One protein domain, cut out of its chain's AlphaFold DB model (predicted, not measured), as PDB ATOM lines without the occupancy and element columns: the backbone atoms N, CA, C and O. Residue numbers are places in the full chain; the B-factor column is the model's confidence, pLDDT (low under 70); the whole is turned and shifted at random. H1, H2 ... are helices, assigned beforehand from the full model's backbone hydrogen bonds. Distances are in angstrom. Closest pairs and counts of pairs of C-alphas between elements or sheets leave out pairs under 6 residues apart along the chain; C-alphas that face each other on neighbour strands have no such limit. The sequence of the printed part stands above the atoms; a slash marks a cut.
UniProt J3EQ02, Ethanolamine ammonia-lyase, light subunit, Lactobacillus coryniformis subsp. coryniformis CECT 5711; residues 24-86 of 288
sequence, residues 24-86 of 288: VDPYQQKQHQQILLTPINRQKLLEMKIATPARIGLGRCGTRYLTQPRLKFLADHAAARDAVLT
ATOM      1  N   VAL A  24     173.414 121.282 159.127       67.94
ATOM      2  CA  VAL A  24     174.012 122.538 158.683       67.94
ATOM      3  C   VAL A  24     175.408 122.636 159.280       67.94
ATOM      4  O   VAL A  24     175.575 122.469 160.492       67.94
ATOM      5  N   ASP A  25     176.393 122.948 158.437       70.56
ATOM      6  CA  ASP A  25     177.765 123.172 158.874       70.56
ATOM      7  C   ASP A  25     177.787 124.245 159.984       70.56
ATOM      8  O   ASP A  25     177.371 125.390 159.750       70.56
ATOM      9  N   PRO A  26     178.260 123.914 161.202       66.31
ATOM     10  CA  PRO A  26     178.346 124.879 162.289       66.31
ATOM     11  C   PRO A  26     179.195 126.111 161.930       66.31
ATOM     12  O   PRO A  26     178.968 127.172 162.513       66.31
ATOM     13  N   TYR A  27     180.127 126.019 160.976       63.75
ATOM     14  CA  TYR A  27     180.961 127.139 160.525       63.75
ATOM     15  C   TYR A  27     180.247 128.104 159.572       63.75
ATOM     16  O   TYR A  27     180.632 129.269 159.490       63.75
ATOM     17  N   GLN A  28     179.175 127.673 158.903       61.78
ATOM     18  CA  GLN A  28     178.399 128.524 157.991       61.78
ATOM     19  C   GLN A  28     177.301 129.329 158.709       61.78
ATOM     20  O   GLN A  28     176.673 130.216 158.128       61.78
ATOM     21  N   GLN A  29     177.063 129.063 159.996       64.31
ATOM     22  CA  GLN A  29     175.991 129.698 160.759       64.31
ATOM     23  C   GLN A  29     176.401 131.063 161.328       64.31
ATOM     24  O   GLN A  29     177.270 131.170 162.197       64.31
ATOM     25  N   LYS A  30     175.680 132.124 160.934       68.25
ATOM     26  CA  LYS A  30     175.780 133.457 161.557       68.25
ATOM     27  C   LYS A  30     175.101 133.466 162.931       68.25
ATOM     28  O   LYS A  30     173.986 133.956 163.105       68.25
ATOM     29  N   GLN A  31     175.798 132.936 163.932       66.94
ATOM     30  CA  GLN A  31     175.275 132.700 165.285       66.94
ATOM     31  C   GLN A  31     174.711 133.963 165.979       66.94
ATOM     32  O   GLN A  31     173.773 133.869 166.777       66.94
ATOM     33  N   HIS A  32     175.243 135.146 165.652       69.00
ATOM     34  CA  HIS A  32     174.770 136.433 166.179       69.00
ATOM     35  C   HIS A  32     173.400 136.851 165.632       69.00
ATOM     36  O   HIS A  32     172.686 137.601 166.290       69.00
ATOM     37  N   GLN A  33     172.994 136.320 164.478       72.19
ATOM     38  CA  GLN A  33     171.725 136.650 163.821       72.19
ATOM     39  C   GLN A  33     170.640 135.590 164.063       72.19
ATOM     40  O   GLN A  33     169.464 135.831 163.800       72.19
ATOM     41  N   GLN A  34     171.014 134.426 164.600       76.69
ATOM     42  CA  GLN A  34     170.085 133.326 164.831       76.69
ATOM     43  C   GLN A  34     169.460 133.381 166.230       76.69
ATOM     44  O   GLN A  34     170.152 133.476 167.250       76.69
ATOM     45  N   ILE A  35     168.135 133.261 166.279       79.50
ATOM     46  CA  ILE A  35     167.353 133.154 167.512       79.50
ATOM     47  C   ILE A  35     166.726 131.758 167.531       79.50
ATOM     48  O   ILE A  35     165.902 131.442 166.683       79.50
ATOM     49  N   LEU A  36     167.155 130.927 168.483       79.50
ATOM     50  CA  LEU A  36     166.765 129.510 168.615       79.50
ATOM     51  C   LEU A  36     165.642 129.282 169.638       79.50
ATOM     52  O   LEU A  36     165.413 128.168 170.097       79.50
ATOM     53  N   LEU A  37     165.007 130.362 170.076       82.19
ATOM     54  CA  LEU A  37     164.013 130.382 171.142       82.19
ATOM     55  C   LEU A  37     162.879 131.334 170.762       82.19
ATOM     56  O   LEU A  37     162.999 132.087 169.797       82.19
ATOM     57  N   THR A  38     161.812 131.336 171.551       86.38
ATOM     58  CA  THR A  38     160.672 132.244 171.380       86.38
ATOM     59  C   THR A  38     160.752 133.352 172.437       86.38
ATOM     60  O   THR A  38     160.266 133.158 173.552       86.38
ATOM     61  N   PRO A  39     161.452 134.474 172.177       88.50
ATOM     62  CA  PRO A  39     161.599 135.545 173.159       88.50
ATOM     63  C   PRO A  39     160.333 136.399 173.235       88.50
ATOM     64  O   PRO A  39     159.678 136.620 172.222       88.50
ATOM     65  N   ILE A  40     160.069 136.979 174.411       91.69
ATOM     66  CA  ILE A  40     159.009 137.986 174.603       91.69
ATOM     67  C   ILE A  40     159.226 139.183 173.661       91.69
ATOM     68  O   ILE A  40     158.287 139.674 173.048       91.69
ATOM     69  N   ASN A  41     160.480 139.626 173.506       94.00
ATOM     70  CA  ASN A  41     160.854 140.677 172.564       94.00
ATOM     71  C   ASN A  41     162.010 140.208 171.670       94.00
ATOM     72  O   ASN A  41     163.183 140.221 172.060       94.00
ATOM     73  N   ARG A  42     161.666 139.778 170.453       91.50
ATOM     74  CA  ARG A  42     162.626 139.266 169.467       91.50
ATOM     75  C   ARG A  42     163.609 140.330 168.996       91.50
ATOM     76  O   ARG A  42     164.798 140.034 168.883       91.50
ATOM     77  N   GLN A  43     163.124 141.544 168.757       92.88
ATOM     78  CA  GLN A  43     163.945 142.645 168.262       92.88
ATOM     79  C   GLN A  43     165.017 143.026 169.284       92.88
ATOM     80  O   GLN A  43     166.200 143.085 168.953       92.88
ATOM     81  N   LYS A  44     164.630 143.160 170.558       93.94
ATOM     82  CA  LYS A  44     165.577 143.502 171.621       93.94
ATOM     83  C   LYS A  44     166.633 142.424 171.830       93.94
ATOM     84  O   LYS A  44     167.803 142.737 172.038       93.94
ATOM     85  N   LEU A  45     166.247 141.148 171.747       91.50
ATOM     86  CA  LEU A  45     167.212 140.053 171.824       91.50
ATOM     87  C   LEU A  45     168.227 140.102 170.679       91.50
ATOM     88  O   LEU A  45     169.407 139.843 170.908       91.50
ATOM     89  N   LEU A  46     167.786 140.447 169.469       91.56
ATOM     90  CA  LEU A  46     168.675 140.586 168.320       91.56
ATOM     91  C   LEU A  46     169.663 141.747 168.505       91.56
ATOM     92  O   LEU A  46     170.859 141.547 168.311       91.56
ATOM     93  N   GLU A  47     169.192 142.915 168.952       93.19
ATOM     94  CA  GLU A  47     170.054 144.061 169.285       93.19
ATOM     95  C   GLU A  47     171.137 143.675 170.298       93.19
ATOM     96  O   GLU A  47     172.321 143.927 170.075       93.19
ATOM     97  N   MET A  48     170.749 142.992 171.382       92.69
ATOM     98  CA  MET A  48     171.700 142.523 172.393       92.69
ATOM     99  C   MET A  48     172.726 141.554 171.797       92.69
ATOM    100  O   MET A  48     173.913 141.671 172.089       92.69
ATOM    101  N   LYS A  49     172.294 140.606 170.954       91.31
ATOM    102  CA  LYS A  49     173.188 139.626 170.312       91.31
ATOM    103  C   LYS A  49     174.184 140.259 169.339       91.31
ATOM    104  O   LYS A  49     175.277 139.719 169.191       91.31
ATOM    105  N   ILE A  50     173.812 141.351 168.667       89.94
ATOM    106  CA  ILE A  50     174.698 142.104 167.766       89.94
ATOM    107  C   ILE A  50     175.699 142.940 168.570       89.94
ATOM    108  O   ILE A  50     176.858 143.051 168.182       89.94
ATOM    109  N   ALA A  51     175.278 143.483 169.714       91.19
ATOM    110  CA  ALA A  51     176.110 144.336 170.558       91.19
ATOM    111  C   ALA A  51     177.263 143.601 171.272       91.19
ATOM    112  O   ALA A  51     178.105 144.250 171.891       91.19
ATOM    113  N   THR A  52     177.321 142.265 171.227       88.94
ATOM    114  CA  THR A  52     178.371 141.502 171.910       88.94
ATOM    115  C   THR A  52     178.835 140.273 171.124       88.94
ATOM    116  O   THR A  52     178.015 139.547 170.561       88.94
ATOM    117  N   PRO A  53     180.145 139.956 171.145       86.06
ATOM    118  CA  PRO A  53     180.649 138.675 170.657       86.06
ATOM    119  C   PRO A  53     180.301 137.506 171.599       86.06
ATOM    120  O   PRO A  53     180.492 136.342 171.244       86.06
ATOM    121  N   ALA A  54     179.805 137.781 172.814       90.12
ATOM    122  CA  ALA A  54     179.397 136.743 173.751       90.12
ATOM    123  C   ALA A  54     178.201 135.938 173.214       90.12
ATOM    124  O   ALA A  54     177.286 136.460 172.577       90.12
ATOM    125  N   ARG A  55     178.180 134.635 173.508       88.88
ATOM    126  CA  ARG A  55     177.141 133.720 173.014       88.88
ATOM    127  C   ARG A  55     175.875 133.814 173.868       88.88
ATOM    128  O   ARG A  55     175.597 132.932 174.676       88.88
ATOM    129  N   ILE A  56     175.111 134.887 173.689       91.12
ATOM    130  CA  ILE A  56     173.839 135.109 174.387       91.12
ATOM    131  C   ILE A  56     172.630 134.721 173.521       91.12
ATOM    132  O   ILE A  56     172.725 134.535 172.301       91.12
ATOM    133  N   GLY A  57     171.467 134.567 174.164       88.88
ATOM    134  CA  GLY A  57     170.221 134.222 173.470       88.88
ATOM    135  C   GLY A  57     170.241 132.835 172.823       88.88
ATOM    136  O   GLY A  57     169.719 132.668 171.724       88.88
ATOM    137  N   LEU A  58     170.898 131.862 173.465       88.06
ATOM    138  CA  LEU A  58     171.069 130.497 172.946       88.06
ATOM    139  C   LEU A  58     169.900 129.553 173.259       88.06
ATOM    140  O   LEU A  58     169.835 128.473 172.683       88.06
ATOM    141  N   GLY A  59     169.008 129.932 174.177       87.50
ATOM    142  CA  GLY A  59     167.946 129.055 174.671       87.50
ATOM    143  C   GLY A  59     168.466 127.941 175.584       87.50
ATOM    144  O   GLY A  59     169.649 127.893 175.932       87.50
ATOM    145  N   ARG A  60     167.559 127.055 176.008       88.44
ATOM    146  CA  ARG A  60     167.861 125.927 176.901       88.44
ATOM    147  C   ARG A  60     166.858 124.788 176.736       88.44
ATOM    148  O   ARG A  60     165.697 125.035 176.427       88.44
ATOM    149  N   CYS A  61     167.302 123.566 177.013       87.25
ATOM    150  CA  CYS A  61     166.451 122.403 177.251       87.25
ATOM    151  C   CYS A  61     166.589 122.025 178.734       87.25
ATOM    152  O   CYS A  61     167.662 121.608 179.174       87.25
ATOM    153  N   GLY A  62     165.548 122.274 179.537       90.75
ATOM    154  CA  GLY A  62     165.655 122.225 180.999       90.75
ATOM    155  C   GLY A  62     166.717 123.207 181.510       90.75
ATOM    156  O   GLY A  62     166.600 124.416 181.291       90.75
ATOM    157  N   THR A  63     167.759 122.678 182.155       92.75
ATOM    158  CA  THR A  63     168.934 123.410 182.664       92.75
ATOM    159  C   THR A  63     170.172 123.284 181.758       92.75
ATOM    160  O   THR A  63     171.275 123.669 182.145       92.75
ATOM    161  N   ARG A  64     170.027 122.718 180.551       92.25
ATOM    162  CA  ARG A  64     171.132 122.430 179.620       92.25
ATOM    163  C   ARG A  64     171.048 123.276 178.352       92.25
ATOM    164  O   ARG A  64     169.986 123.779 177.992       92.25
ATOM    165  N   TYR A  65     172.178 123.407 177.655       90.31
ATOM    166  CA  TYR A  65     172.225 124.031 176.332       90.31
ATOM    167  C   TYR A  65     171.358 123.274 175.324       90.31
ATOM    168  O   TYR A  65     171.220 122.054 175.410       90.31
ATOM    169  N   LEU A  66     170.836 123.994 174.329       87.94
ATOM    170  CA  LEU A  66     170.315 123.361 173.120       87.94
ATOM    171  C   LEU A  66     171.447 122.634 172.372       87.94
ATOM    172  O   LEU A  66     172.617 123.027 172.450       87.94
ATOM    173  N   THR A  67     171.093 121.595 171.613       87.75
ATOM    174  CA  THR A  67     172.049 120.757 170.873       87.75
ATOM    175  C   THR A  67     172.908 121.576 169.912       87.75
ATOM    176  O   THR A  67     174.127 121.442 169.907       87.75
ATOM    177  N   GLN A  68     172.306 122.492 169.152       85.06
ATOM    178  CA  GLN A  68     173.026 123.274 168.147       85.06
ATOM    179  C   GLN A  68     174.098 124.214 168.756       85.06
ATOM    180  O   GLN A  68     175.260 124.110 168.358       85.06
ATOM    181  N   PRO A  69     173.811 125.065 169.769       87.00
ATOM    182  CA  PRO A  69     174.846 125.807 170.493       87.00
ATOM    183  C   PRO A  69     175.943 124.927 171.096       87.00
ATOM    184  O   PRO A  69     177.104 125.338 171.131       87.00
ATOM    185  N   ARG A  70     175.592 123.717 171.559       90.25
ATOM    186  CA  ARG A  70     176.560 122.754 172.094       90.25
ATOM    187  C   ARG A  70     177.495 122.226 171.004       90.25
ATOM    188  O   ARG A  70     178.700 122.204 171.236       90.25
ATOM    189  N   LEU A  71     176.973 121.851 169.838       89.44
ATOM    190  CA  LEU A  71     177.782 121.404 168.698       89.44
ATOM    191  C   LEU A  71     178.704 122.520 168.198       89.44
ATOM    192  O   LEU A  71     179.901 122.296 168.045       89.44
ATOM    193  N   LYS A  72     178.189 123.748 168.066       86.88
ATOM    194  CA  LYS A  72     179.006 124.912 167.691       86.88
ATOM    195  C   LYS A  72     180.132 125.174 168.690       86.88
ATOM    196  O   LYS A  72     181.255 125.454 168.293       86.88
ATOM    197  N   PHE A  73     179.852 125.067 169.990       90.19
ATOM    198  CA  PHE A  73     180.884 125.181 171.023       90.19
ATOM    199  C   PHE A  73     181.995 124.141 170.847       90.19
ATOM    200  O   PHE A  73     183.166 124.481 170.981       90.19
ATOM    201  N   LEU A  74     181.639 122.888 170.555       91.94
ATOM    202  CA  LEU A  74     182.616 121.816 170.354       91.94
ATOM    203  C   LEU A  74     183.454 122.034 169.089       91.94
ATOM    204  O   LEU A  74     184.668 121.853 169.152       91.94
ATOM    205  N   ALA A  75     182.832 122.475 167.993       89.31
ATOM    206  CA  ALA A  75     183.530 122.823 166.755       89.31
ATOM    207  C   ALA A  75     184.553 123.948 166.988       89.31
ATOM    208  O   ALA A  75     185.739 123.782 166.719       89.31
ATOM    209  N   ASP A  76     184.122 125.047 167.609       89.00
ATOM    210  CA  ASP A  76     185.007 126.175 167.913       89.00
ATOM    211  C   ASP A  76     186.136 125.795 168.873       89.00
ATOM    212  O   ASP A  76     187.252 126.297 168.772       89.00
ATOM    213  N   HIS A  77     185.862 124.888 169.811       91.69
ATOM    214  CA  HIS A  77     186.879 124.381 170.723       91.69
ATOM    215  C   HIS A  77     187.925 123.529 169.996       91.69
ATOM    216  O   HIS A  77     189.107 123.643 170.317       91.69
ATOM    217  N   ALA A  78     187.521 122.707 169.023       90.06
ATOM    218  CA  ALA A  78     188.459 121.961 168.188       90.06
ATOM    219  C   ALA A  78     189.364 122.920 167.398       90.06
ATOM    220  O   ALA A  78     190.582 122.851 167.538       90.06
ATOM    221  N   ALA A  79     188.780 123.906 166.709       86.19
ATOM    222  CA  ALA A  79     189.540 124.918 165.974       86.19
ATOM    223  C   ALA A  79     190.501 125.716 166.879       86.19
ATOM    224  O   ALA A  79     191.655 125.957 166.526       86.19
ATOM    225  N   ALA A  80     190.055 126.094 168.082       87.88
ATOM    226  CA  ALA A  80     190.900 126.794 169.047       87.88
ATOM    227  C   ALA A  80     192.080 125.933 169.529       87.88
ATOM    228  O   ALA A  80     193.154 126.474 169.787       87.88
ATOM    229  N   ARG A  81     191.906 124.610 169.654       89.56
ATOM    230  CA  ARG A  81     193.001 123.688 169.999       89.56
ATOM    231  C   ARG A  81     194.021 123.585 168.874       89.56
ATOM    232  O   ARG A  81     195.214 123.643 169.162       89.56
ATOM    233  N   ASP A  82     193.566 123.489 167.630       88.25
ATOM    234  CA  ASP A  82     194.459 123.415 166.471       88.25
ATOM    235  C   ASP A  82     195.299 124.692 166.348       88.25
ATOM    236  O   ASP A  82     196.518 124.624 166.187       88.25
ATOM    237  N   ALA A  83     194.685 125.860 166.568       87.38
ATOM    238  CA  ALA A  83     195.369 127.155 166.550       87.38
ATOM    239  C   ALA A  83     196.488 127.301 167.603       87.38
ATOM    240  O   ALA A  83     197.390 128.119 167.434       87.38
ATOM    241  N   VAL A  84     196.467 126.527 168.695       89.25
ATOM    242  CA  VAL A  84     197.561 126.533 169.687       89.25
ATOM    243  C   VAL A  84     198.825 125.884 169.120       89.25
ATOM    244  O   VAL A  84     199.932 126.249 169.519       89.25
ATOM    245  N   LEU A  85     198.677 124.916 168.214       90.00
ATOM    246  CA  LEU A  85     199.785 124.131 167.667       90.00
ATOM    247  C   LEU A  85     200.370 124.728 166.386       90.00
ATOM    248  O   LEU A  85     201.437 124.297 165.958       90.00
ATOM    249  N   THR A  86     199.723 125.732 165.794       91.19
ATOM    250  CA  THR A  86     200.235 126.385 164.591       91.19
ATOM    251  C   THR A  86     201.469 127.244 164.884       91.19
ATOM    252  O   THR A  86     201.654 127.803 165.973       91.19
TER     253      THR A  86
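What this domain is: This is residues 24 to 86 of the 288 residues of the protein "Ethanolamine ammonia-lyase, light subunit" of Lactobacillus coryniformis subsp. coryniformis CECT 5711 (UniProt J3EQ02). A long helix, H2, leads away from a body of loops and one shorter helix, H1, and its far part sticks out with residues 77 to 86. The two helices are separate, and long loops make up much of the body. The printed part has 63 residues, with H1 then H2 and no named strand; the class is all helix, though under half of the residues, 28, are in named elements. It is only just loose, close to compact, with a radius of gyration of the C-alphas of 13.2 A, and elongated, spanning 43 by 27 by 21 A.

Where its parts are: Find C-alpha 67 at (172.049, 120.757, 170.873); from there H2, residues 67 to 85, runs 28.1 A to C-alpha 85 at (199.785, 124.131, 167.667). H1, residues 42 to 50, begins at C-alpha 42 at (162.626, 139.266, 169.467) and is 12.5 A long.

How they stand to each other: H2 and H1 are apart, with no C-alpha of the one within 8 A of the other. In H1 every O i to N i+4 pair is within hydrogen-bond range; in H2, 14 of 15 are.

The domain as a whole: Look for the farthest C-alphas at Ile 40 and Thr 86, 44.0 A apart. The link from H1 to H2 is long, and the printed part has no cut. Residues 24 and 26 to 32 have pLDDT under 70.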